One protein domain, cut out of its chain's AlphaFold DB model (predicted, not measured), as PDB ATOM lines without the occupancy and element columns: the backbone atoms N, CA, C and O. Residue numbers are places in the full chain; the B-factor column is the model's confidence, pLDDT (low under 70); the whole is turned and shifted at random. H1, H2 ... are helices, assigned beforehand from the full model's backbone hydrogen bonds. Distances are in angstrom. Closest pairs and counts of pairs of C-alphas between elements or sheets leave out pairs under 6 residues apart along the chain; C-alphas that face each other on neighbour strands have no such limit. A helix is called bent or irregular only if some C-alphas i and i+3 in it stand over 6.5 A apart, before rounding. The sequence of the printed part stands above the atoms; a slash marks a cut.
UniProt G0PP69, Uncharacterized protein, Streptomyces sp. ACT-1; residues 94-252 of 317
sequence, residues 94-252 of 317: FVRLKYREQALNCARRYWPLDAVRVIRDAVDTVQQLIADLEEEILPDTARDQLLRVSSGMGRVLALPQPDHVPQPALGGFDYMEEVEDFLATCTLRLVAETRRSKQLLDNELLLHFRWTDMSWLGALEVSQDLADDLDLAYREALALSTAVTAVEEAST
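AT A GLANCE: This is residues 94 to 252 of the 317 residues of an uncharacterized protein of Streptomyces sp. ACT-1 (UniProt G0PP69). A long rod-shaped bundle: the two longest helices, H5 and H6, run opposite ways side by side along most of its length, with H2 beside them at one end and H3 and H4 along the other half. H2 and H3 follow each other lengthwise, and short H1 lies at the H2 end. The printed part has 159 residues, with six named helices, H1 to H6 in order, and no named strand, all helix in class. It is loose, with a radius of gyration of the C-alphas of 19.0 A, and spans 65 by 27 by 19 A.

IN THESE COORDINATES: H1 is residues 94 to 98, starting at C-alpha 94 (-5.164, 27.356, -20.846). H2 is residues 100 to 110, H3 115 to 134, 28.6 A, and H4 142 to 157, 22.6 A. H5, residues 175 to 208, is 49.1 A long, with a kink of 29 degrees near residue 202; it is only just irregular, C-alphas 203 and 206 being 6.6 A apart. H6, residues 216 to 252, is 52.3 A and ends at C-alpha 252 (-17.108, 24.688, -20.663).

HOW THE PARTS SIT: The hub, H6, touches H5 in a hairpin, closest C-alphas Leu 190 and Glu 236, 5.0 A, a shallow tilt of 17 degrees. H3 touches H6, closest C-alphas Val 116 and Ala 237, 5.2 A. H3 and H4 form a hairpin, closest C-alphas Ala 122 and Val 149, 5.3 A. H4 and H6 are apart. Every O i to N i+4 pair is within hydrogen-bond range in H1, H2, H3, H4 and H6; in H5, 28 of 30.

THE WHOLE: C-alphas 94 and 213, the farthest apart, are 66.0 A from each other. The printed part has no cut. The link H4 to H5 is long. Residues 162 to 173 and 211 to 214 have pLDDT under 70.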
ATOM      1  N   PHE A  94      -6.014  28.524 -20.601       87.19
ATOM      2  CA  PHE A  94      -5.164  27.356 -20.846       87.19
ATOM      3  C   PHE A  94      -5.089  26.391 -19.646       87.19
ATOM      4  O   PHE A  94      -5.021  25.182 -19.843       87.19
ATOM      5  N   VAL A  95      -5.135  26.897 -18.405       89.06
ATOM      6  CA  VAL A  95      -5.143  26.058 -17.192       89.06
ATOM      7  C   VAL A  95      -6.473  25.325 -17.081       89.06
ATOM      8  O   VAL A  95      -6.487  24.111 -16.894       89.06
ATOM      9  N   ARG A  96      -7.586  26.050 -17.250       91.81
ATOM     10  CA  ARG A  96      -8.935  25.464 -17.226       91.81
ATOM     11  C   ARG A  96      -9.094  24.397 -18.301       91.81
ATOM     12  O   ARG A  96      -9.605  23.322 -18.019       91.81
ATOM     13  N   LEU A  97      -8.595  24.666 -19.509       91.00
ATOM     14  CA  LEU A  97      -8.651  23.727 -20.624       91.00
ATOM     15  C   LEU A  97      -7.813  22.472 -20.357       91.00
ATOM     16  O   LEU A  97      -8.300  21.365 -20.561       91.00
ATOM     17  N   LYS A  98      -6.591  22.633 -19.830       89.50
ATOM     18  CA  LYS A  98      -5.700  21.517 -19.474       89.50
ATOM     19  C   LYS A  98      -6.346  20.539 -18.485       89.50
ATOM     20  O   LYS A  98      -6.151  19.334 -18.610       89.50
ATOM     21  N   TYR A  99      -7.081  21.050 -17.501       91.00
ATOM     22  CA  TYR A  99      -7.673  20.248 -16.424       91.00
ATOM     23  C   TYR A  99      -9.182  20.008 -16.582       91.00
ATOM     24  O   TYR A  99      -9.811  19.450 -15.685       91.00
ATOM     25  N   ARG A 100      -9.765  20.387 -17.723       92.25
ATOM     26  CA  ARG A 100     -11.209  20.354 -17.992       92.25
ATOM     27  C   ARG A 100     -11.856  19.011 -17.658       92.25
ATOM     28  O   ARG A 100     -12.801  18.957 -16.876       92.25
ATOM     29  N   GLU A 101     -11.360  17.921 -18.243       92.00
ATOM     30  CA  GLU A 101     -11.953  16.593 -18.034       92.00
ATOM     31  C   GLU A 101     -11.875  16.156 -16.569       92.00
ATOM     32  O   GLU A 101     -12.820  15.577 -16.035       92.00
ATOM     33  N   GLN A 102     -10.758  16.459 -15.903       91.50
ATOM     34  CA  GLN A 102     -10.549  16.126 -14.497       91.50
ATOM     35  C   GLN A 102     -11.509  16.916 -13.602       91.50
ATOM     36  O   GLN A 102     -12.147  16.325 -12.733       91.50
ATOM     37  N   ALA A 103     -11.684  18.213 -13.862       92.25
ATOM     38  CA  ALA A 103     -12.623  19.069 -13.147       92.25
ATOM     39  C   ALA A 103     -14.083  18.620 -13.346       92.25
ATOM     40  O   ALA A 103     -14.819  18.488 -12.369       92.25
ATOM     41  N   LEU A 104     -14.487  18.279 -14.576       93.75
ATOM     42  CA  LEU A 104     -15.824  17.739 -14.869       93.75
ATOM     43  C   LEU A 104     -16.057  16.369 -14.218       93.75
ATOM     44  O   LEU A 104     -17.143  16.088 -13.710       93.75
ATOM     45  N   ASN A 105     -15.050  15.495 -14.205       92.31
ATOM     46  CA  ASN A 105     -15.127  14.215 -13.498       92.31
ATOM     47  C   ASN A 105     -15.250  14.416 -11.984       92.31
ATOM     48  O   ASN A 105     -16.047  13.732 -11.341       92.31
ATOM     49  N   CYS A 106     -14.514  15.378 -11.429       91.38
ATOM     50  CA  CYS A 106     -14.602  15.752 -10.025       91.38
ATOM     51  C   CYS A 106     -16.005  16.277  -9.681       91.38
ATOM     52  O   CYS A 106     -16.646  15.758  -8.770       91.38
ATOM     53  N   ALA A 107     -16.540  17.219 -10.462       93.00
ATOM     54  CA  ALA A 107     -17.897  17.744 -10.299       93.00
ATOM     55  C   ALA A 107     -18.958  16.625 -10.313       93.00
ATOM     56  O   ALA A 107     -19.775  16.528  -9.395       93.00
ATOM     57  N   ARG A 108     -18.878  15.702 -11.284       92.38
ATOM     58  CA  ARG A 108     -19.772  14.531 -11.372       92.38
ATOM     59  C   ARG A 108     -19.666  13.598 -10.166       92.38
ATOM     60  O   ARG A 108     -20.680  13.057  -9.732       92.38
ATOM     61  N   ARG A 109     -18.464  13.414  -9.604       91.25
ATOM     62  CA  ARG A 109     -18.258  12.607  -8.389       91.25
ATOM     63  C   ARG A 109     -18.993  13.215  -7.192       91.25
ATOM     64  O   ARG A 109     -19.624  12.470  -6.451       91.25
ATOM     65  N   TYR A 110     -18.942  14.536  -7.023       87.56
ATOM     66  CA  TYR A 110     -19.579  15.242  -5.903       87.56
ATOM     67  C   TYR A 110     -21.081  15.521  -6.099       87.56
ATOM     68  O   TYR A 110     -21.763  15.848  -5.128       87.56
ATOM     69  N   TRP A 111     -21.621  15.335  -7.310       90.50
ATOM     70  CA  TRP A 111     -23.043  15.532  -7.628       90.50
ATOM     71  C   TRP A 111     -23.708  14.331  -8.342       90.50
ATOM     72  O   TRP A 111     -24.274  14.477  -9.426       90.50
ATOM     73  N   PRO A 112     -23.685  13.116  -7.760       80.81
ATOM     74  CA  PRO A 112     -24.284  11.927  -8.375       80.81
ATOM     75  C   PRO A 112     -25.821  11.909  -8.301       80.81
ATOM     76  O   PRO A 112     -26.469  11.083  -8.945       80.81
ATOM     77  N   LEU A 113     -26.416  12.775  -7.480       86.06
ATOM     78  CA  LEU A 113     -27.854  12.883  -7.269       86.06
ATOM     79  C   LEU A 113     -28.232  14.348  -7.059       86.06
ATOM     80  O   LEU A 113     -27.452  15.121  -6.509       86.06
ATOM     81  N   ASP A 114     -29.454  14.707  -7.443       89.81
ATOM     82  CA  ASP A 114     -30.001  16.043  -7.206       89.81
ATOM     83  C   ASP A 114     -30.359  16.219  -5.720       89.81
ATOM     84  O   ASP A 114     -31.490  15.962  -5.289       89.81
ATOM     85  N   ALA A 115     -29.355  16.579  -4.916       91.94
ATOM     86  CA  ALA A 115     -29.495  16.729  -3.472       91.94
ATOM     87  C   ALA A 115     -30.440  17.884  -3.115       91.94
ATOM     88  O   ALA A 115     -31.157  17.793  -2.123       91.94
ATOM     89  N   VAL A 116     -30.504  18.925  -3.955       94.94
ATOM     90  CA  VAL A 116     -31.447  20.042  -3.797       94.94
ATOM     91  C   VAL A 116     -32.876  19.526  -3.838       94.94
ATOM     92  O   VAL A 116     -33.650  19.833  -2.934       94.94
ATOM     93  N   ARG A 117     -33.221  18.702  -4.835       95.44
ATOM     94  CA  ARG A 117     -34.558  18.105  -4.913       95.44
ATOM     95  C   ARG A 117     -34.850  17.206  -3.715       95.44
ATOM     96  O   ARG A 117     -35.898  17.347  -3.106       95.44
ATOM     97  N   VAL A 118     -33.918  16.326  -3.339       95.69
ATOM     98  CA  VAL A 118     -34.127  15.396  -2.212       95.69
ATOM     99  C   VAL A 118     -34.380  16.133  -0.895       95.69
ATOM    100  O   VAL A 118     -35.264  15.732  -0.142       95.69
ATOM    101  N   ILE A 119     -33.614  17.188  -0.606       96.19
ATOM    102  CA  ILE A 119     -33.796  17.965   0.623       96.19
ATOM    103  C   ILE A 119     -35.048  18.849   0.540       96.19
ATOM    104  O   ILE A 119     -35.755  18.964   1.533       96.19
ATOM    105  N   ARG A 120     -35.384  19.410  -0.630       96.62
ATOM    106  CA  ARG A 120     -36.642  20.153  -0.811       96.62
ATOM    107  C   ARG A 120     -37.861  19.271  -0.555       96.62
ATOM    108  O   ARG A 120     -38.711  19.649   0.238       96.62
ATOM    109  N   ASP A 121     -37.900  18.077  -1.143       96.44
ATOM    110  CA  ASP A 121     -38.997  17.127  -0.929       96.44
ATOM    111  C   ASP A 121     -39.146  16.778   0.569       96.44
ATOM    112  O   ASP A 121     -40.255  16.573   1.068       96.44
ATOM    113  N   ALA A 122     -38.028  16.728   1.308       96.50
ATOM    114  CA  ALA A 122     -38.026  16.529   2.754       96.50
ATOM    115  C   ALA A 122     -38.593  17.729   3.525       96.50
ATOM    116  O   ALA A 122     -39.419  17.522   4.413       96.50
ATOM    117  N   VAL A 123     -38.182  18.955   3.176       96.25
ATOM    118  CA  VAL A 123     -38.725  20.201   3.745       96.25
ATOM    119  C   VAL A 123     -40.237  20.251   3.543       96.25
ATOM    120  O   VAL A 123     -40.967  20.391   4.519       96.25
ATOM    121  N   ASP A 124     -40.703  20.050   2.310       96.69
ATOM    122  CA  ASP A 124     -42.126  20.113   1.962       96.69
ATOM    123  C   ASP A 124     -42.936  19.063   2.745       96.69
ATOM    124  O   ASP A 124     -44.015  19.349   3.263       96.69
ATOM    125  N   THR A 125     -42.387  17.851   2.902       96.25
ATOM    126  CA  THR A 125     -43.027  16.776   3.679       96.25
ATOM    127  C   THR A 125     -43.149  17.133   5.162       96.25
ATOM    128  O   THR A 125     -44.194  16.903   5.764       96.25
ATOM    129  N   VAL A 126     -42.091  17.680   5.771       95.00
ATOM    130  CA  VAL A 126     -42.107  18.044   7.197       95.00
ATOM    131  C   VAL A 126     -42.988  19.268   7.443       95.00
ATOM    132  O   VAL A 126     -43.712  19.296   8.431       95.00
ATOM    133  N   GLN A 127     -43.005  20.245   6.535       95.50
ATOM    134  CA  GLN A 127     -43.908  21.394   6.625       95.50
ATOM    135  C   GLN A 127     -45.379  20.985   6.529       95.50
ATOM    136  O   GLN A 127     -46.196  21.487   7.297       95.50
ATOM    137  N   GLN A 128     -45.711  20.044   5.641       95.06
ATOM    138  CA  GLN A 128     -47.063  19.490   5.592       95.06
ATOM    139  C   GLN A 128     -47.416  18.782   6.905       95.06
ATOM    140  O   GLN A 128     -48.503  18.989   7.431       95.06
ATOM    141  N   LEU A 129     -46.483  18.009   7.469       93.69
ATOM    142  CA  LEU A 129     -46.702  17.363   8.759       93.69
ATOM    143  C   LEU A 129     -46.933  18.379   9.887       93.69
ATOM    144  O   LEU A 129     -47.792  18.149  10.728       93.69
ATOM    145  N   ILE A 130     -46.188  19.487   9.920       92.38
ATOM    146  CA  ILE A 130     -46.403  20.567  10.896       92.38
ATOM    147  C   ILE A 130     -47.831  21.104  10.784       92.38
ATOM    148  O   ILE A 130     -48.509  21.196  11.802       92.38
ATOM    149  N   ALA A 131     -48.299  21.401   9.568       93.38
ATOM    150  CA  ALA A 131     -49.660  21.886   9.346       93.38
ATOM    151  C   ALA A 131     -50.713  20.871   9.824       93.38
ATOM    152  O   ALA A 131     -51.658  21.243  10.515       93.38
ATOM    153  N   ASP A 132     -50.514  19.585   9.529       92.00
ATOM    154  CA  ASP A 132     -51.419  18.526   9.980       92.00
ATOM    155  C   ASP A 132     -51.421  18.413  11.522       92.00
ATOM    156  O   ASP A 132     -52.482  18.317  12.140       92.00
ATOM    157  N   LEU A 133     -50.248  18.492  12.168       88.19
ATOM    158  CA  LEU A 133     -50.107  18.451  13.631       88.19
ATOM    159  C   LEU A 133     -50.734  19.673  14.323       88.19
ATOM    160  O   LEU A 133     -51.286  19.520  15.413       88.19
ATOM    161  N   GLU A 134     -50.668  20.862  13.717       90.19
ATOM    162  CA  GLU A 134     -51.340  22.076  14.209       90.19
ATOM    163  C   GLU A 134     -52.869  21.948  14.177       90.19
ATOM    164  O   GLU A 134     -53.552  22.490  15.048       90.19
ATOM    165  N   GLU A 135     -53.408  21.202  13.209       91.06
ATOM    166  CA  GLU A 135     -54.835  20.877  13.114       91.06
ATOM    167  C   GLU A 135     -55.241  19.652  13.959       91.06
ATOM    168  O   GLU A 135     -56.407  19.256  13.944       91.06
ATOM    169  N   GLU A 136     -54.304  19.056  14.710       85.06
ATOM    170  CA  GLU A 136     -54.480  17.789  15.440       85.06
ATOM    171  C   GLU A 136     -54.937  16.632  14.523       85.06
ATOM    172  O   GLU A 136     -55.676  15.724  14.921       85.06
ATOM    173  N   ILE A 137     -54.478  16.652  13.268       84.81
ATOM    174  CA  ILE A 137     -54.725  15.630  12.252       84.81
ATOM    175  C   ILE A 137     -53.459  14.795  12.070       84.81
ATOM    176  O   ILE A 137     -52.364  15.310  11.872       84.81
ATOM    177  N   LEU A 138     -53.607  13.468  12.099       82.88
ATOM    178  CA  LEU A 138     -52.517  12.551  11.782       82.88
ATOM    179  C   LEU A 138     -52.895  11.710  10.566       82.88
ATOM    180  O   LEU A 138     -53.712  10.796  10.693       82.88
ATOM    181  N   PRO A 139     -52.310  11.970   9.388       81.81
ATOM    182  CA  PRO A 139     -52.503  11.093   8.248       81.81
ATOM    183  C   PRO A 139     -51.950   9.695   8.547       81.81
ATOM    184  O   PRO A 139     -50.816   9.556   9.010       81.81
ATOM    185  N   ASP A 140     -52.686   8.646   8.170       82.31
ATOM    186  CA  ASP A 140     -52.205   7.253   8.259       82.31
ATOM    187  C   ASP A 140     -50.880   7.042   7.498       82.31
ATOM    188  O   ASP A 140     -50.094   6.142   7.796       82.31
ATOM    189  N   THR A 141     -50.607   7.901   6.513       88.06
ATOM    190  CA  THR A 141     -49.409   7.888   5.670       88.06
ATOM    191  C   THR A 141     -48.225   8.666   6.246       88.06
ATOM    192  O   THR A 141     -47.129   8.554   5.690       88.06
ATOM    193  N   ALA A 142     -48.394   9.425   7.336       87.56
ATOM    194  CA  ALA A 142     -47.367  10.326   7.869       87.56
ATOM    195  C   ALA A 142     -46.064   9.582   8.193       87.56
ATOM    196  O   ALA A 142     -44.971   9.984   7.794       87.56
ATOM    197  N   ARG A 143     -46.171   8.413   8.828       89.44
ATOM    198  CA  ARG A 143     -45.007   7.580   9.151       89.44
ATOM    199  C   ARG A 143     -44.271   7.086   7.903       89.44
ATOM    200  O   ARG A 143     -43.041   7.104   7.868       89.44
ATOM    201  N   ASP A 144     -44.999   6.662   6.873       91.19
ATOM    202  CA  ASP A 144     -44.405   6.188   5.617       91.19
ATOM    203  C   ASP A 144     -43.754   7.325   4.822       91.19
ATOM    204  O   ASP A 144     -42.763   7.117   4.116       91.19
ATOM    205  N   GLN A 145     -44.301   8.537   4.916       93.25
ATOM    206  CA  GLN A 145     -43.694   9.741   4.356       93.25
ATOM    207  C   GLN A 145     -42.391  10.087   5.089       93.25
ATOM    208  O   GLN A 145     -41.355  10.238   4.443       93.25
ATOM    209  N   LEU A 146     -42.387  10.084   6.424       93.94
ATOM    210  CA  LEU A 146     -41.181  10.314   7.229       93.94
ATOM    211  C   LEU A 146     -40.089   9.258   6.982       93.94
ATOM    212  O   LEU A 146     -38.906   9.588   6.893       93.94
ATOM    213  N   LEU A 147     -40.457   7.987   6.787       94.19
ATOM    214  CA  LEU A 147     -39.502   6.944   6.390       94.19
ATOM    215  C   LEU A 147     -38.907   7.199   4.996       94.19
ATOM    216  O   LEU A 147     -37.715   6.956   4.785       94.19
ATOM    217  N   ARG A 148     -39.696   7.722   4.049       95.06
ATOM    218  CA  ARG A 148     -39.188   8.146   2.733       95.06
ATOM    219  C   ARG A 148     -38.211   9.309   2.851       95.06
ATOM    220  O   ARG A 148     -37.159   9.251   2.213       95.06
ATOM    221  N   VAL A 149     -38.504  10.296   3.698       96.12
ATOM    222  CA  VAL A 149     -37.587  11.405   4.008       96.12
ATOM    223  C   VAL A 149     -36.272  10.877   4.586       96.12
ATOM    224  O   VAL A 149     -35.200  11.163   4.053       96.12
ATOM    225  N   SER A 150     -36.348  10.017   5.604       95.69
ATOM    226  CA  SER A 150     -35.184   9.398   6.254       95.69
ATOM    227  C   SER A 150     -34.306   8.613   5.269       95.69
ATOM    228  O   SER A 150     -33.071   8.686   5.320       95.69
ATOM    229  N   SER A 151     -34.933   7.890   4.336       95.56
ATOM    230  CA  SER A 151     -34.249   7.144   3.275       95.56
ATOM    231  C   SER A 151     -33.627   8.081   2.226       95.56
ATOM    232  O   SER A 151     -32.492   7.874   1.789       95.56
ATOM    233  N   GLY A 152     -34.321   9.169   1.876       94.69
ATOM    234  CA  GLY A 152     -33.820  10.241   1.016       94.69
ATOM    235  C   GLY A 152     -32.553  10.893   1.572       94.69
ATOM    236  O   GLY A 152     -31.537  10.928   0.876       94.69
ATOM    237  N   MET A 153     -32.579  11.306   2.842       95.31
ATOM    238  CA  MET A 153     -31.409  11.824   3.563       95.31
ATOM    239  C   MET A 153     -30.260  10.809   3.589       95.31
ATOM    240  O   MET A 153     -29.106  11.180   3.401       95.31
ATOM    241  N   GLY A 154     -30.561   9.515   3.752       94.44
ATOM    242  CA  GLY A 154     -29.562   8.444   3.682       94.44
ATOM    243  C   GLY A 154     -28.776   8.424   2.366       94.44
ATOM    244  O   GLY A 154     -27.572   8.180   2.381       94.44
ATOM    245  N   ARG A 155     -29.418   8.756   1.237       93.81
ATOM    246  CA  ARG A 155     -28.732   8.883  -0.063       93.81
ATOM    247  C   ARG A 155     -27.816  10.103  -0.122       93.81
ATOM    248  O   ARG A 155     -26.725  10.000  -0.666       93.81
ATOM    249  N   VAL A 156     -28.224  11.232   0.459       93.19
ATOM    250  CA  VAL A 156     -27.381  12.441   0.554       93.19
ATOM    251  C   VAL A 156     -26.171  12.189   1.462       93.19
ATOM    252  O   VAL A 156     -25.064  12.618   1.162       93.19
ATOM    253  N   LEU A 157     -26.332  11.413   2.535       93.38
ATOM    254  CA  LEU A 157     -25.219  11.017   3.406       93.38
ATOM    255  C   LEU A 157     -24.230  10.042   2.753       93.38
ATOM    256  O   LEU A 157     -23.119   9.892   3.258       93.38
ATOM    257  N   ALA A 158     -24.627   9.392   1.656       91.25
ATOM    258  CA  ALA A 158     -23.766   8.529   0.855       91.25
ATOM    259  C   ALA A 158     -22.942   9.301  -0.194       91.25
ATOM    260  O   ALA A 158     -22.197   8.677  -0.951       91.25
ATOM    261  N   LEU A 159     -23.064  10.634  -0.252       87.62
ATOM    262  CA  LEU A 159     -22.166  11.470  -1.047       87.62
ATOM    263  C   LEU A 159     -20.704  11.222  -0.636       87.62
ATOM    264  O   LEU A 159     -20.433  10.938   0.537       87.62
ATOM    265  N   PRO A 160     -19.756  11.311  -1.589       81.75
ATOM    266  CA  PRO A 160     -18.356  11.042  -1.305       81.75
ATOM    267  C   PRO A 160     -17.857  11.966  -0.200       81.75
ATOM    268  O   PRO A 160     -18.027  13.183  -0.253       81.75
ATOM    269  N   GLN A 161     -17.233  11.364   0.805       70.62
ATOM    270  CA  GLN A 161     -16.466  12.113   1.784       70.62
ATOM    271  C   GLN A 161     -15.062  12.307   1.211       70.62
ATOM    272  O   GLN A 161     -14.526  11.361   0.628       70.62
ATOM    273  N   PRO A 162     -14.488  13.514   1.316       63.97
ATOM    274  CA  PRO A 162     -13.140  13.745   0.830       63.97
ATOM    275  C   PRO A 162     -12.169  12.841   1.596       63.97
ATOM    276  O   PRO A 162     -12.265  12.708   2.818       63.97
ATOM    277  N   ASP A 163     -11.242  12.212   0.873       58.62
ATOM    278  CA  ASP A 163     -10.259  11.287   1.453       58.62
ATOM    279  C   ASP A 163      -9.304  12.010   2.431       58.62
ATOM    280  O   ASP A 163      -8.653  11.374   3.258       58.62
ATOM    281  N   HIS A 164      -9.236  13.346   2.358       57.41
ATOM    282  CA  HIS A 164      -8.438  14.219   3.216       57.41
ATOM    283  C   HIS A 164      -9.262  15.439   3.660       57.41
ATOM    284  O   HIS A 164     -10.136  15.916   2.941       57.41
ATOM    285  N   VAL A 165      -8.990  15.958   4.861       57.72
ATOM    286  CA  VAL A 165      -9.553  17.247   5.296       57.72
ATOM    287  C   VAL A 165      -8.993  18.339   4.375       57.72
ATOM    288  O   VAL A 165      -7.766  18.389   4.264       57.72
ATOM    289  N   PRO A 166      -9.832  19.204   3.764       56.53
ATOM    290  CA  PRO A 166      -9.365  20.281   2.894       56.53
ATOM    291  C   PRO A 166      -8.301  21.111   3.615       56.53
ATOM    292  O   PRO A 166      -8.569  21.683   4.679       56.53
ATOM    293  N   GLN A 167      -7.079  21.130   3.088       55.38
ATOM    294  CA  GLN A 167      -6.021  21.996   3.599       55.38
ATOM    295  C   GLN A 167      -5.978  23.219   2.697       55.38
ATOM    296  O   GLN A 167      -5.934  23.056   1.489       55.38
ATOM    297  N   PRO A 168      -5.975  24.450   3.235       51.16
ATOM    298  CA  PRO A 168      -5.871  25.624   2.383       51.16
ATOM    299  C   PRO A 168      -4.588  25.516   1.557       51.16
ATOM    300  O   PRO A 168      -3.500  25.525   2.138       51.16
ATOM    301  N   ALA A 169      -4.736  25.389   0.233       49.66
ATOM    302  CA  ALA A 169      -3.641  25.229  -0.713       49.66
ATOM    303  C   ALA A 169      -2.520  26.228  -0.391       49.66
ATOM    304  O   ALA A 169      -2.631  27.432  -0.634       49.66
ATOM    305  N   LEU A 170      -1.420  25.726   0.175       45.28
ATOM    306  CA  LEU A 170      -0.283  26.536   0.629       45.28
ATOM    307  C   LEU A 170       0.466  27.209  -0.539       45.28
ATOM    308  O   LEU A 170       1.390  27.986  -0.303       45.28
ATOM    309  N   GLY A 171       0.065  26.941  -1.789       49.38
ATOM    310  CA  GLY A 171       0.704  27.461  -2.995       49.38
ATOM    311  C   GLY A 171      -0.184  28.229  -3.979       49.38
ATOM    312  O   GLY A 171       0.375  28.951  -4.789       49.38
ATOM    313  N   GLY A 172      -1.518  28.114  -3.978       51.91
ATOM    314  CA  GLY A 172      -2.375  28.776  -4.990       51.91
ATOM    315  C   GLY A 172      -2.081  28.410  -6.463       51.91
ATOM    316  O   GLY A 172      -2.540  29.104  -7.380       51.91
ATOM    317  N   PHE A 173      -1.293  27.348  -6.690       55.06
ATOM    318  CA  PHE A 173      -0.795  26.923  -8.002       55.06
ATOM    319  C   PHE A 173      -1.443  25.636  -8.533       55.06
ATOM    320  O   PHE A 173      -1.279  25.357  -9.722       55.06
ATOM    321  N   ASP A 174      -2.187  24.877  -7.720       81.75
ATOM    322  CA  ASP A 174      -2.854  23.657  -8.182       81.75
ATOM    323  C   ASP A 174      -4.364  23.874  -8.350       81.75
ATOM    324  O   ASP A 174      -5.141  23.900  -7.400       81.75
ATOM    325  N   TYR A 175      -4.774  24.071  -9.604       85.81
ATOM    326  CA  TYR A 175      -6.174  24.271  -9.980       85.81
ATOM    327  C   TYR A 175      -7.067  23.102  -9.550       85.81
ATOM    328  O   TYR A 175      -8.215  23.330  -9.174       85.81
ATOM    329  N   MET A 176      -6.558  21.866  -9.604       88.94
ATOM    330  CA  MET A 176      -7.360  20.694  -9.258       88.94
ATOM    331  C   MET A 176      -7.555  20.555  -7.752       88.94
ATOM    332  O   MET A 176      -8.661  20.228  -7.330       88.94
ATOM    333  N   GLU A 177      -6.529  20.873  -6.959       86.19
ATOM    334  CA  GLU A 177      -6.633  20.925  -5.495       86.19
ATOM    335  C   GLU A 177      -7.706  21.936  -5.070       86.19
ATOM    336  O   GLU A 177      -8.589  21.615  -4.286       86.19
ATOM    337  N   GLU A 178      -7.725  23.126  -5.682       87.56
ATOM    338  CA  GLU A 178      -8.744  24.140  -5.385       87.56
ATOM    339  C   GLU A 178     -10.167  23.719  -5.778       87.56
ATOM    340  O   GLU A 178     -11.120  24.023  -5.056       87.56
ATOM    341  N   VAL A 179     -10.335  23.047  -6.924       90.19
ATOM    342  CA  VAL A 179     -11.639  22.514  -7.352       90.19
ATOM    343  C   VAL A 179     -12.126  21.455  -6.366       90.19
ATOM    344  O   VAL A 179     -13.279  21.507  -5.931       90.19
ATOM    345  N   GLU A 180     -11.258  20.510  -6.002       90.38
ATOM    346  CA  GLU A 180     -11.602  19.431  -5.084       90.38
ATOM    347  C   GLU A 180     -11.902  19.963  -3.681       90.38
ATOM    348  O   GLU A 180     -12.966  19.657  -3.145       90.38
ATOM    349  N   ASP A 181     -11.052  20.823  -3.122       87.69
ATOM    350  CA  ASP A 181     -11.248  21.427  -1.802       87.69
ATOM    351  C   ASP A 181     -12.552  22.219  -1.716       87.69
ATOM    352  O   ASP A 181     -13.272  22.158  -0.710       87.69
ATOM    353  N   PHE A 182     -12.879  22.971  -2.770       89.50
ATOM    354  CA  PHE A 182     -14.094  23.772  -2.809       89.50
ATOM    355  C   PHE A 182     -15.349  22.893  -2.799       89.50
ATOM    356  O   PHE A 182     -16.253  23.118  -1.985       89.50
ATOM    357  N   LEU A 183     -15.390  21.860  -3.648       91.69
ATOM    358  CA  LEU A 183     -16.499  20.904  -3.694       91.69
ATOM    359  C   LEU A 183     -16.594  20.100  -2.390       91.69
ATOM    360  O   LEU A 183     -17.666  20.040  -1.786       91.69
ATOM    361  N   ALA A 184     -15.469  19.582  -1.897       90.62
ATOM    362  CA  ALA A 184     -15.364  18.849  -0.642       90.62
ATOM    363  C   ALA A 184     -15.892  19.662   0.546       90.62
ATOM    364  O   ALA A 184     -16.663  19.152   1.361       90.62
ATOM    365  N   THR A 185     -15.540  20.946   0.630       89.94
ATOM    366  CA  THR A 185     -16.002  21.844   1.698       89.94
ATOM    367  C   THR A 185     -17.519  22.050   1.661       89.94
ATOM    368  O   THR A 185     -18.164  22.115   2.711       89.94
ATOM    369  N   CYS A 186     -18.117  22.172   0.475       91.50
ATOM    370  CA  CYS A 186     -19.573  22.246   0.323       91.50
ATOM    371  C   CYS A 186     -20.247  20.918   0.706       91.50
ATOM    372  O   CYS A 186     -21.212  20.914   1.470       91.50
ATOM    373  N   THR A 187     -19.709  19.783   0.253       92.31
ATOM    374  CA  THR A 187     -20.246  18.455   0.579       92.31
ATOM    375  C   THR A 187     -20.162  18.147   2.070       92.31
ATOM    376  O   THR A 187     -21.134  17.655   2.637       92.31
ATOM    377  N   LEU A 188     -19.054  18.481   2.736       91.19
ATOM    378  CA  LEU A 188     -18.895  18.284   4.180       91.19
ATOM    379  C   LEU A 188     -19.966  19.028   4.984       91.19
ATOM    380  O   LEU A 188     -20.540  18.449   5.907       91.19
ATOM    381  N   ARG A 189     -20.258  20.282   4.617       91.69
ATOM    382  CA  ARG A 189     -21.311  21.081   5.258       91.69
ATOM    383  C   ARG A 189     -22.690  20.469   5.037       91.69
ATOM    384  O   ARG A 189     -23.388  20.202   6.009       91.69
ATOM    385  N   LEU A 190     -23.033  20.136   3.792       94.12
ATOM    386  CA  LEU A 190     -24.298  19.470   3.473       94.12
ATOM    387  C   LEU A 190     -24.473  18.154   4.248       94.12
ATOM    388  O   LEU A 190     -25.531  17.906   4.826       94.12
ATOM    389  N   VAL A 191     -23.440  17.310   4.282       93.12
ATOM    390  CA  VAL A 191     -23.469  16.018   4.982       93.12
ATOM    391  C   VAL A 191     -23.610  16.207   6.491       93.12
ATOM    392  O   VAL A 191     -24.321  15.432   7.130       93.12
ATOM    393  N   ALA A 192     -22.954  17.211   7.076       90.81
ATOM    394  CA  ALA A 192     -23.067  17.503   8.501       90.81
ATOM    395  C   ALA A 192     -24.500  17.892   8.889       90.81
ATOM    396  O   ALA A 192     -25.057  17.289   9.809       90.81
ATOM    397  N   GLU A 193     -25.109  18.823   8.154       92.56
ATOM    398  CA  GLU A 193     -26.468  19.294   8.451       92.56
ATOM    399  C   GLU A 193     -27.509  18.210   8.155       92.56
ATOM    400  O   GLU A 193     -28.316  17.880   9.018       92.56
ATOM    401  N   THR A 194     -27.391  17.509   7.021       95.00
ATOM    402  CA  THR A 194     -28.265  16.362   6.707       95.00
ATOM    403  C   THR A 194     -28.184  15.269   7.777       95.00
ATOM    404  O   THR A 194     -29.183  14.620   8.094       95.00
ATOM    405  N   ARG A 195     -26.996  15.034   8.352       94.62
ATOM    406  CA  ARG A 195     -26.816  14.042   9.420       94.62
ATOM    407  C   ARG A 195     -27.548  14.471  10.685       94.62
ATOM    408  O   ARG A 195     -28.168  13.613  11.307       94.62
ATOM    409  N   ARG A 196     -27.485  15.757  11.045       90.81
ATOM    410  CA  ARG A 196     -28.216  16.304  12.194       90.81
ATOM    411  C   ARG A 196     -29.726  16.148  11.996       90.81
ATOM    412  O   ARG A 196     -30.359  15.506  12.830       90.81
ATOM    413  N   SER A 197     -30.263  16.582  10.851       93.00
ATOM    414  CA  SER A 197     -31.693  16.440  10.534       93.00
ATOM    415  C   SER A 197     -32.137  14.975  10.572       93.00
ATOM    416  O   SER A 197     -33.164  14.639  11.159       93.00
ATOM    417  N   LYS A 198     -31.340  14.063   9.997       94.69
ATOM    418  CA  LYS A 198     -31.652  12.628  10.009       94.69
ATOM    419  C   LYS A 198     -31.663  12.048  11.423       94.69
ATOM    420  O   LYS A 198     -32.517  11.223  11.725       94.69
ATOM    421  N   GLN A 199     -30.728  12.451  12.282       91.44
ATOM    422  CA  GLN A 199     -30.695  12.001  13.675       91.44
ATOM    423  C   GLN A 199     -31.927  12.475  14.446       91.44
ATOM    424  O   GLN A 199     -32.505  11.673  15.175       91.44
ATOM    425  N   LEU A 200     -32.345  13.728  14.258       89.75
ATOM    426  CA  LEU A 200     -33.554  14.274  14.874       89.75
ATOM    427  C   LEU A 200     -34.810  13.522  14.400       89.75
ATOM    428  O   LEU A 200     -35.617  13.059  15.207       89.75
ATOM    429  N   LEU A 201     -34.918  13.289  13.090       92.12
ATOM    430  CA  LEU A 201     -35.999  12.509  12.490       92.12
ATOM    431  C   LEU A 201     -36.057  11.067  13.018       92.12
ATOM    432  O   LEU A 201     -37.117  10.603  13.436       92.12
ATOM    433  N   ASP A 202     -34.934  10.346  12.986       90.56
ATOM    434  CA  ASP A 202     -34.892   8.918  13.316       90.56
ATOM    435  C   ASP A 202     -35.028   8.659  14.825       90.56
ATOM    436  O   ASP A 202     -35.682   7.690  15.222       90.56
ATOM    437  N   ASN A 203     -34.422   9.511  15.659       87.44
ATOM    438  CA  ASN A 203     -34.338   9.290  17.103       87.44
ATOM    439  C   ASN A 203     -35.435   9.992  17.900       87.44
ATOM    440  O   ASN A 203     -35.716   9.556  19.011       87.44
ATOM    441  N   GLU A 204     -36.033  11.067  17.389       87.25
ATOM    442  CA  GLU A 204     -37.040  11.827  18.134       87.25
ATOM    443  C   GLU A 204     -38.400  11.709  17.452       87.25
ATOM    444  O   GLU A 204     -39.328  11.120  18.022       87.25
ATOM    445  N   LEU A 205     -38.502  12.166  16.199       86.19
ATOM    446  CA  LEU A 205     -39.792  12.277  15.524       86.19
ATOM    447  C   LEU A 205     -40.403  10.905  15.235       86.19
ATOM    448  O   LEU A 205     -41.492  10.612  15.710       86.19
ATOM    449  N   LEU A 206     -39.691  10.004  14.551       87.19
ATOM    450  CA  LEU A 206     -40.207   8.666  14.230       87.19
ATOM    451  C   LEU A 206     -40.551   7.827  15.472       87.19
ATOM    452  O   LEU A 206     -41.357   6.899  15.364       87.19
ATOM    453  N   LEU A 207     -39.972   8.129  16.640       81.88
ATOM    454  CA  LEU A 207     -40.346   7.474  17.895       81.88
ATOM    455  C   LEU A 207     -41.713   7.940  18.411       81.88
ATOM    456  O   LEU A 207     -42.451   7.108  18.938       81.88
ATOM    457  N   HIS A 208     -42.092   9.205  18.202       78.25
ATOM    458  CA  HIS A 208     -43.409   9.718  18.606       78.25
ATOM    459  C   HIS A 208     -44.548   8.995  17.871       78.25
ATOM    460  O   HIS A 208     -45.588   8.719  18.457       78.25
ATOM    461  N   PHE A 209     -44.311   8.573  16.626       75.25
ATOM    462  CA  PHE A 209     -45.273   7.822  15.807       75.25
ATOM    463  C   PHE A 209     -45.286   6.306  16.083       75.25
ATOM    464  O   PHE A 209     -45.968   5.553  15.384       75.25
ATOM    465  N   ARG A 210     -44.508   5.810  17.059       72.38
ATOM    466  CA  ARG A 210     -44.530   4.393  17.473       72.38
ATOM    467  C   ARG A 210     -45.420   4.123  18.680       72.38
ATOM    468  O   ARG A 210     -45.723   2.956  18.926       72.38
ATOM    469  N   TRP A 211     -45.794   5.147  19.443       67.00
ATOM    470  CA  TRP A 211     -46.528   4.990  20.696       67.00
ATOM    471  C   TRP A 211     -47.955   5.512  20.571       67.00
ATOM    472  O   TRP A 211     -48.210   6.504  19.899       67.00
ATOM    473  N   THR A 212     -48.885   4.815  21.219       58.03
ATOM    474  CA  THR A 212     -50.321   5.121  21.201       58.03
ATOM    475  C   THR A 212     -50.666   6.399  21.974       58.03
ATOM    476  O   THR A 212     -51.678   7.020  21.677       58.03
ATOM    477  N   ASP A 213     -49.804   6.811  22.911       62.69
ATOM    478  CA  ASP A 213     -49.915   8.063  23.670       62.69
ATOM    479  C   ASP A 213     -48.973   9.120  23.074       62.69
ATOM    480  O   ASP A 213     -47.943   9.479  23.651       62.69
ATOM    481  N   MET A 214     -49.286   9.578  21.861       69.62
ATOM    482  CA  MET A 214     -48.558  10.674  21.223       69.62
ATOM    483  C   MET A 214     -48.888  11.996  21.926       69.62
ATOM    484  O   MET A 214     -50.049  12.387  22.029       69.62
ATOM    485  N   SER A 215     -47.861  12.730  22.360       81.38
ATOM    486  CA  SER A 215     -48.016  14.151  22.671       81.38
ATOM    487  C   SER A 215     -47.962  14.943  21.365       81.38
ATOM    488  O   SER A 215     -46.885  15.074  20.783       81.38
ATOM    489  N   TRP A 216     -49.106  15.465  20.913       79.56
ATOM    490  CA  TRP A 216     -49.199  16.333  19.730       79.56
ATOM    491  C   TRP A 216     -48.240  17.518  19.812       79.56
ATOM    492  O   TRP A 216     -47.512  17.793  18.866       79.56
ATOM    493  N   LEU A 217     -48.170  18.152  20.987       80.62
ATOM    494  CA  LEU A 217     -47.277  19.279  21.233       80.62
ATOM    495  C   LEU A 217     -45.797  18.888  21.095       80.62
ATOM    496  O   LEU A 217     -45.037  19.612  20.462       80.62
ATOM    497  N   GLY A 218     -45.396  17.727  21.626       82.31
ATOM    498  CA  GLY A 218     -44.023  17.235  21.482       82.31
ATOM    499  C   GLY A 218     -43.673  16.849  20.042       82.31
ATOM    500  O   GLY A 218     -42.583  17.152  19.568       82.31
ATOM    501  N   ALA A 219     -44.606  16.225  19.314       85.56
ATOM    502  CA  ALA A 219     -44.411  15.907  17.900       85.56
ATOM    503  C   ALA A 219     -44.301  17.176  17.040       85.56
ATOM    504  O   ALA A 219     -43.484  17.218  16.119       85.56
ATOM    505  N   LEU A 220     -45.088  18.209  17.357       86.56
ATOM    506  CA  LEU A 220     -45.052  19.502  16.683       86.56
ATOM    507  C   LEU A 220     -43.719  20.223  16.923       86.56
ATOM    508  O   LEU A 220     -43.088  20.637  15.957       86.56
ATOM    509  N   GLU A 221     -43.258  20.301  18.175       86.00
ATOM    510  CA  GLU A 221     -41.972  20.921  18.534       86.00
ATOM    511  C   GLU A 221     -40.803  20.253  17.794       86.00
ATOM    512  O   GLU A 221     -40.031  20.918  17.107       86.00
ATOM    513  N   VAL A 222     -40.727  18.919  17.831       88.31
ATOM    514  CA  VAL A 222     -39.675  18.170  17.123       88.31
ATOM    515  C   VAL A 222     -39.779  18.350  15.602       88.31
ATOM    516  O   VAL A 222     -38.759  18.381  14.913       88.31
ATOM    517  N   SER A 223     -40.993  18.467  15.052       89.19
ATOM    518  CA  SER A 223     -41.184  18.705  13.616       89.19
ATOM    519  C   SER A 223     -40.724  20.102  13.201       89.19
ATOM    520  O   SER A 223     -40.118  20.240  12.140       89.19
ATOM    521  N   GLN A 224     -40.962  21.121  14.033       88.75
ATOM    522  CA  GLN A 224     -40.476  22.487  13.815       88.75
ATOM    523  C   GLN A 224     -38.943  22.545  13.856       88.75
ATOM    524  O   GLN A 224     -38.338  23.040  12.905       88.75
ATOM    525  N   ASP A 225     -38.318  21.940  14.871       87.00
ATOM    526  CA  ASP A 225     -36.854  21.818  14.955       87.00
ATOM    527  C   ASP A 225     -36.285  21.104  13.712       87.00
ATOM    528  O   ASP A 225     -35.275  21.515  13.133       87.00
ATOM    529  N   LEU A 226     -36.960  20.044  13.253       92.44
ATOM    530  CA  LEU A 226     -36.563  19.311  12.053       92.44
ATOM    531  C   LEU A 226     -36.692  20.155  10.785       92.44
ATOM    532  O   LEU A 226     -35.835  20.041   9.907       92.44
ATOM    533  N   ALA A 227     -37.734  20.979  10.668       92.06
ATOM    534  CA  ALA A 227     -37.904  21.889   9.542       92.06
ATOM    535  C   ALA A 227     -36.787  22.943   9.495       92.06
ATOM    536  O   ALA A 227     -36.249  23.198   8.416       92.06
ATOM    537  N   ASP A 228     -36.388  23.491  10.644       89.19
ATOM    538  CA  ASP A 228     -35.292  24.460  10.740       89.19
ATOM    539  C   ASP A 228     -33.939  23.838  10.339       89.19
ATOM    540  O   ASP A 228     -33.200  24.406   9.526       89.19
ATOM    541  N   ASP A 229     -33.636  22.633  10.834       89.81
ATOM    542  CA  ASP A 229     -32.430  21.885  10.450       89.81
ATOM    543  C   ASP A 229     -32.436  21.515   8.952       89.81
ATOM    544  O   ASP A 229     -31.400  21.549   8.277       89.81
ATOM    545  N   LEU A 230     -33.603  21.164   8.406       92.88
ATOM    546  CA  LEU A 230     -33.778  20.850   6.989       92.88
ATOM    547  C   LEU A 230     -33.603  22.072   6.082       92.88
ATOM    548  O   LEU A 230     -33.013  21.941   5.008       92.88
ATOM    549  N   ASP A 231     -34.060  23.254   6.497       93.12
ATOM    550  CA  ASP A 231     -33.831  24.496   5.750       93.12
ATOM    551  C   ASP A 231     -32.333  24.834   5.691       93.12
ATOM    552  O   ASP A 231     -31.815  25.256   4.652       93.12
ATOM    553  N   LEU A 232     -31.590  24.571   6.772       91.94
ATOM    554  CA  LEU A 232     -30.136  24.711   6.762       91.94
ATOM    555  C   LEU A 232     -29.474  23.711   5.800       91.94
ATOM    556  O   LEU A 232     -28.653  24.115   4.970       91.94
ATOM    557  N   ALA A 233     -29.872  22.436   5.838       93.62
ATOM    558  CA  ALA A 233     -29.393  21.432   4.887       93.62
ATOM    559  C   ALA A 233     -29.726  21.811   3.430       93.62
ATOM    560  O   ALA A 233     -28.906  21.618   2.530       93.62
ATOM    561  N   TYR A 234     -30.895  22.409   3.188       95.12
ATOM    562  CA  TYR A 234     -31.324  22.860   1.865       95.12
ATOM    563  C   TYR A 234     -30.427  23.979   1.326       95.12
ATOM    564  O   TYR A 234     -29.999  23.939   0.168       95.12
ATOM    565  N   ARG A 235     -30.072  24.956   2.170       94.81
ATOM    566  CA  ARG A 235     -29.131  26.026   1.804       94.81
ATOM    567  C   ARG A 235     -27.753  25.472   1.446       94.81
ATOM    568  O   ARG A 235     -27.169  25.909   0.456       94.81
ATOM    569  N   GLU A 236     -27.249  24.496   2.197       94.81
ATOM    570  CA  GLU A 236     -25.968  23.850   1.879       94.81
ATOM    571  C   GLU A 236     -26.053  22.993   0.600       94.81
ATOM    572  O   GLU A 236     -25.101  22.955  -0.183       94.81
ATOM    573  N   ALA A 237     -27.207  22.378   0.307       95.06
ATOM    574  CA  ALA A 237     -27.434  21.672  -0.956       95.06
ATOM    575  C   ALA A 237     -27.407  22.629  -2.156       95.06
ATOM    576  O   ALA A 237     -26.778  22.327  -3.172       95.06
ATOM    577  N   LEU A 238     -28.029  23.807  -2.031       95.06
ATOM    578  CA  LEU A 238     -27.953  24.867  -3.039       95.06
ATOM    579  C   LEU A 238     -26.522  25.391  -3.208       95.06
ATOM    580  O   LEU A 238     -26.098  25.650  -4.335       95.06
ATOM    581  N   ALA A 239     -25.765  25.527  -2.117       93.31
ATOM    582  CA  ALA A 239     -24.370  25.951  -2.173       93.31
ATOM    583  C   ALA A 239     -23.497  24.935  -2.927       93.31
ATOM    584  O   ALA A 239     -22.695  25.333  -3.770       93.31
ATOM    585  N   LEU A 240     -23.687  23.633  -2.681       94.00
ATOM    586  CA  LEU A 240     -22.998  22.577  -3.424       94.00
ATOM    587  C   LEU A 240     -23.421  22.553  -4.900       94.00
ATOM    588  O   LEU A 240     -22.556  22.501  -5.768       94.00
ATOM    589  N   SER A 241     -24.720  22.667  -5.191       94.75
ATOM    590  CA  SER A 241     -25.235  22.769  -6.564       94.75
ATOM    591  C   SER A 241     -24.596  23.941  -7.319       94.75
ATOM    592  O   SER A 241     -24.050  23.762  -8.403       94.75
ATOM    593  N   THR A 242     -24.562  25.119  -6.692       94.25
ATOM    594  CA  THR A 242     -23.915  26.318  -7.246       94.25
ATOM    595  C   THR A 242     -22.418  26.104  -7.471       94.25
ATOM    596  O   THR A 242     -21.872  26.552  -8.475       94.25
ATOM    597  N   ALA A 243     -21.737  25.422  -6.546       93.12
ATOM    598  CA  ALA A 243     -20.315  25.126  -6.671       93.12
ATOM    599  C   ALA A 243     -20.019  24.189  -7.851       93.12
ATOM    600  O   ALA A 243     -19.088  24.442  -8.611       93.12
ATOM    601  N   VAL A 244     -20.838  23.152  -8.030       94.25
ATOM    602  CA  VAL A 244     -20.765  22.217  -9.162       94.25
ATOM    603  C   VAL A 244     -20.975  22.963 -10.476       94.25
ATOM    604  O   VAL A 244     -20.127  22.869 -11.361       94.25
ATOM    605  N   THR A 245     -22.020  23.791 -10.570       93.94
ATOM    606  CA  THR A 245     -22.273  24.621 -11.757       93.94
ATOM    607  C   THR A 245     -21.104  25.560 -12.050       93.94
ATOM    608  O   THR A 245     -20.694  25.669 -13.199       93.94
ATOM    609  N   ALA A 246     -20.491  26.179 -11.037       92.94
ATOM    610  CA  ALA A 246     -19.332  27.047 -11.243       92.94
ATOM    611  C   ALA A 246     -18.110  26.296 -11.813       92.94
ATOM    612  O   ALA A 246     -17.360  26.856 -12.617       92.94
ATOM    613  N   VAL A 247     -17.895  25.036 -11.414       94.19
ATOM    614  CA  VAL A 247     -16.838  24.178 -11.979       94.19
ATOM    615  C   VAL A 247     -17.170  23.792 -13.422       94.19
ATOM    616  O   VAL A 247     -16.299  23.875 -14.291       94.19
ATOM    617  N   GLU A 248     -18.416  23.407 -13.698       94.31
ATOM    618  CA  GLU A 248     -18.890  23.056 -15.044       94.31
ATOM    619  C   GLU A 248     -18.802  24.240 -16.013       94.31
ATOM    620  O   GLU A 248     -18.279  24.092 -17.117       94.31
ATOM    621  N   GLU A 249     -19.235  25.428 -15.590       93.44
ATOM    622  CA  GLU A 249     -19.112  26.672 -16.351       93.44
ATOM    623  C   GLU A 249     -17.647  26.987 -16.643       93.44
ATOM    624  O   GLU A 249     -17.278  27.178 -17.797       93.44
ATOM    625  N   ALA A 250     -16.765  26.943 -15.639       93.50
ATOM    626  CA  ALA A 250     -15.338  27.175 -15.862       93.50
ATOM    627  C   ALA A 250     -14.674  26.137 -16.776       93.50
ATOM    628  O   ALA A 250     -13.663  26.439 -17.415       93.50
ATOM    629  N   SER A 251     -15.247  24.938 -16.860       93.50
ATOM    630  CA  SER A 251     -14.769  23.842 -17.704       93.50
ATOM    631  C   SER A 251     -15.359  23.868 -19.118       93.50
ATOM    632  O   SER A 251     -14.899  23.126 -19.985       93.50
ATOM    633  N   THR A 252     -16.383  24.685 -19.380       93.50
ATOM    634  CA  THR A 252     -17.108  24.688 -20.663       93.50
ATOM    635  C   THR A 252     -17.187  26.062 -21.316       93.50
ATOM    636  O   THR A 252     -17.315  26.125 -22.533       93.50
TER     637      THR A 252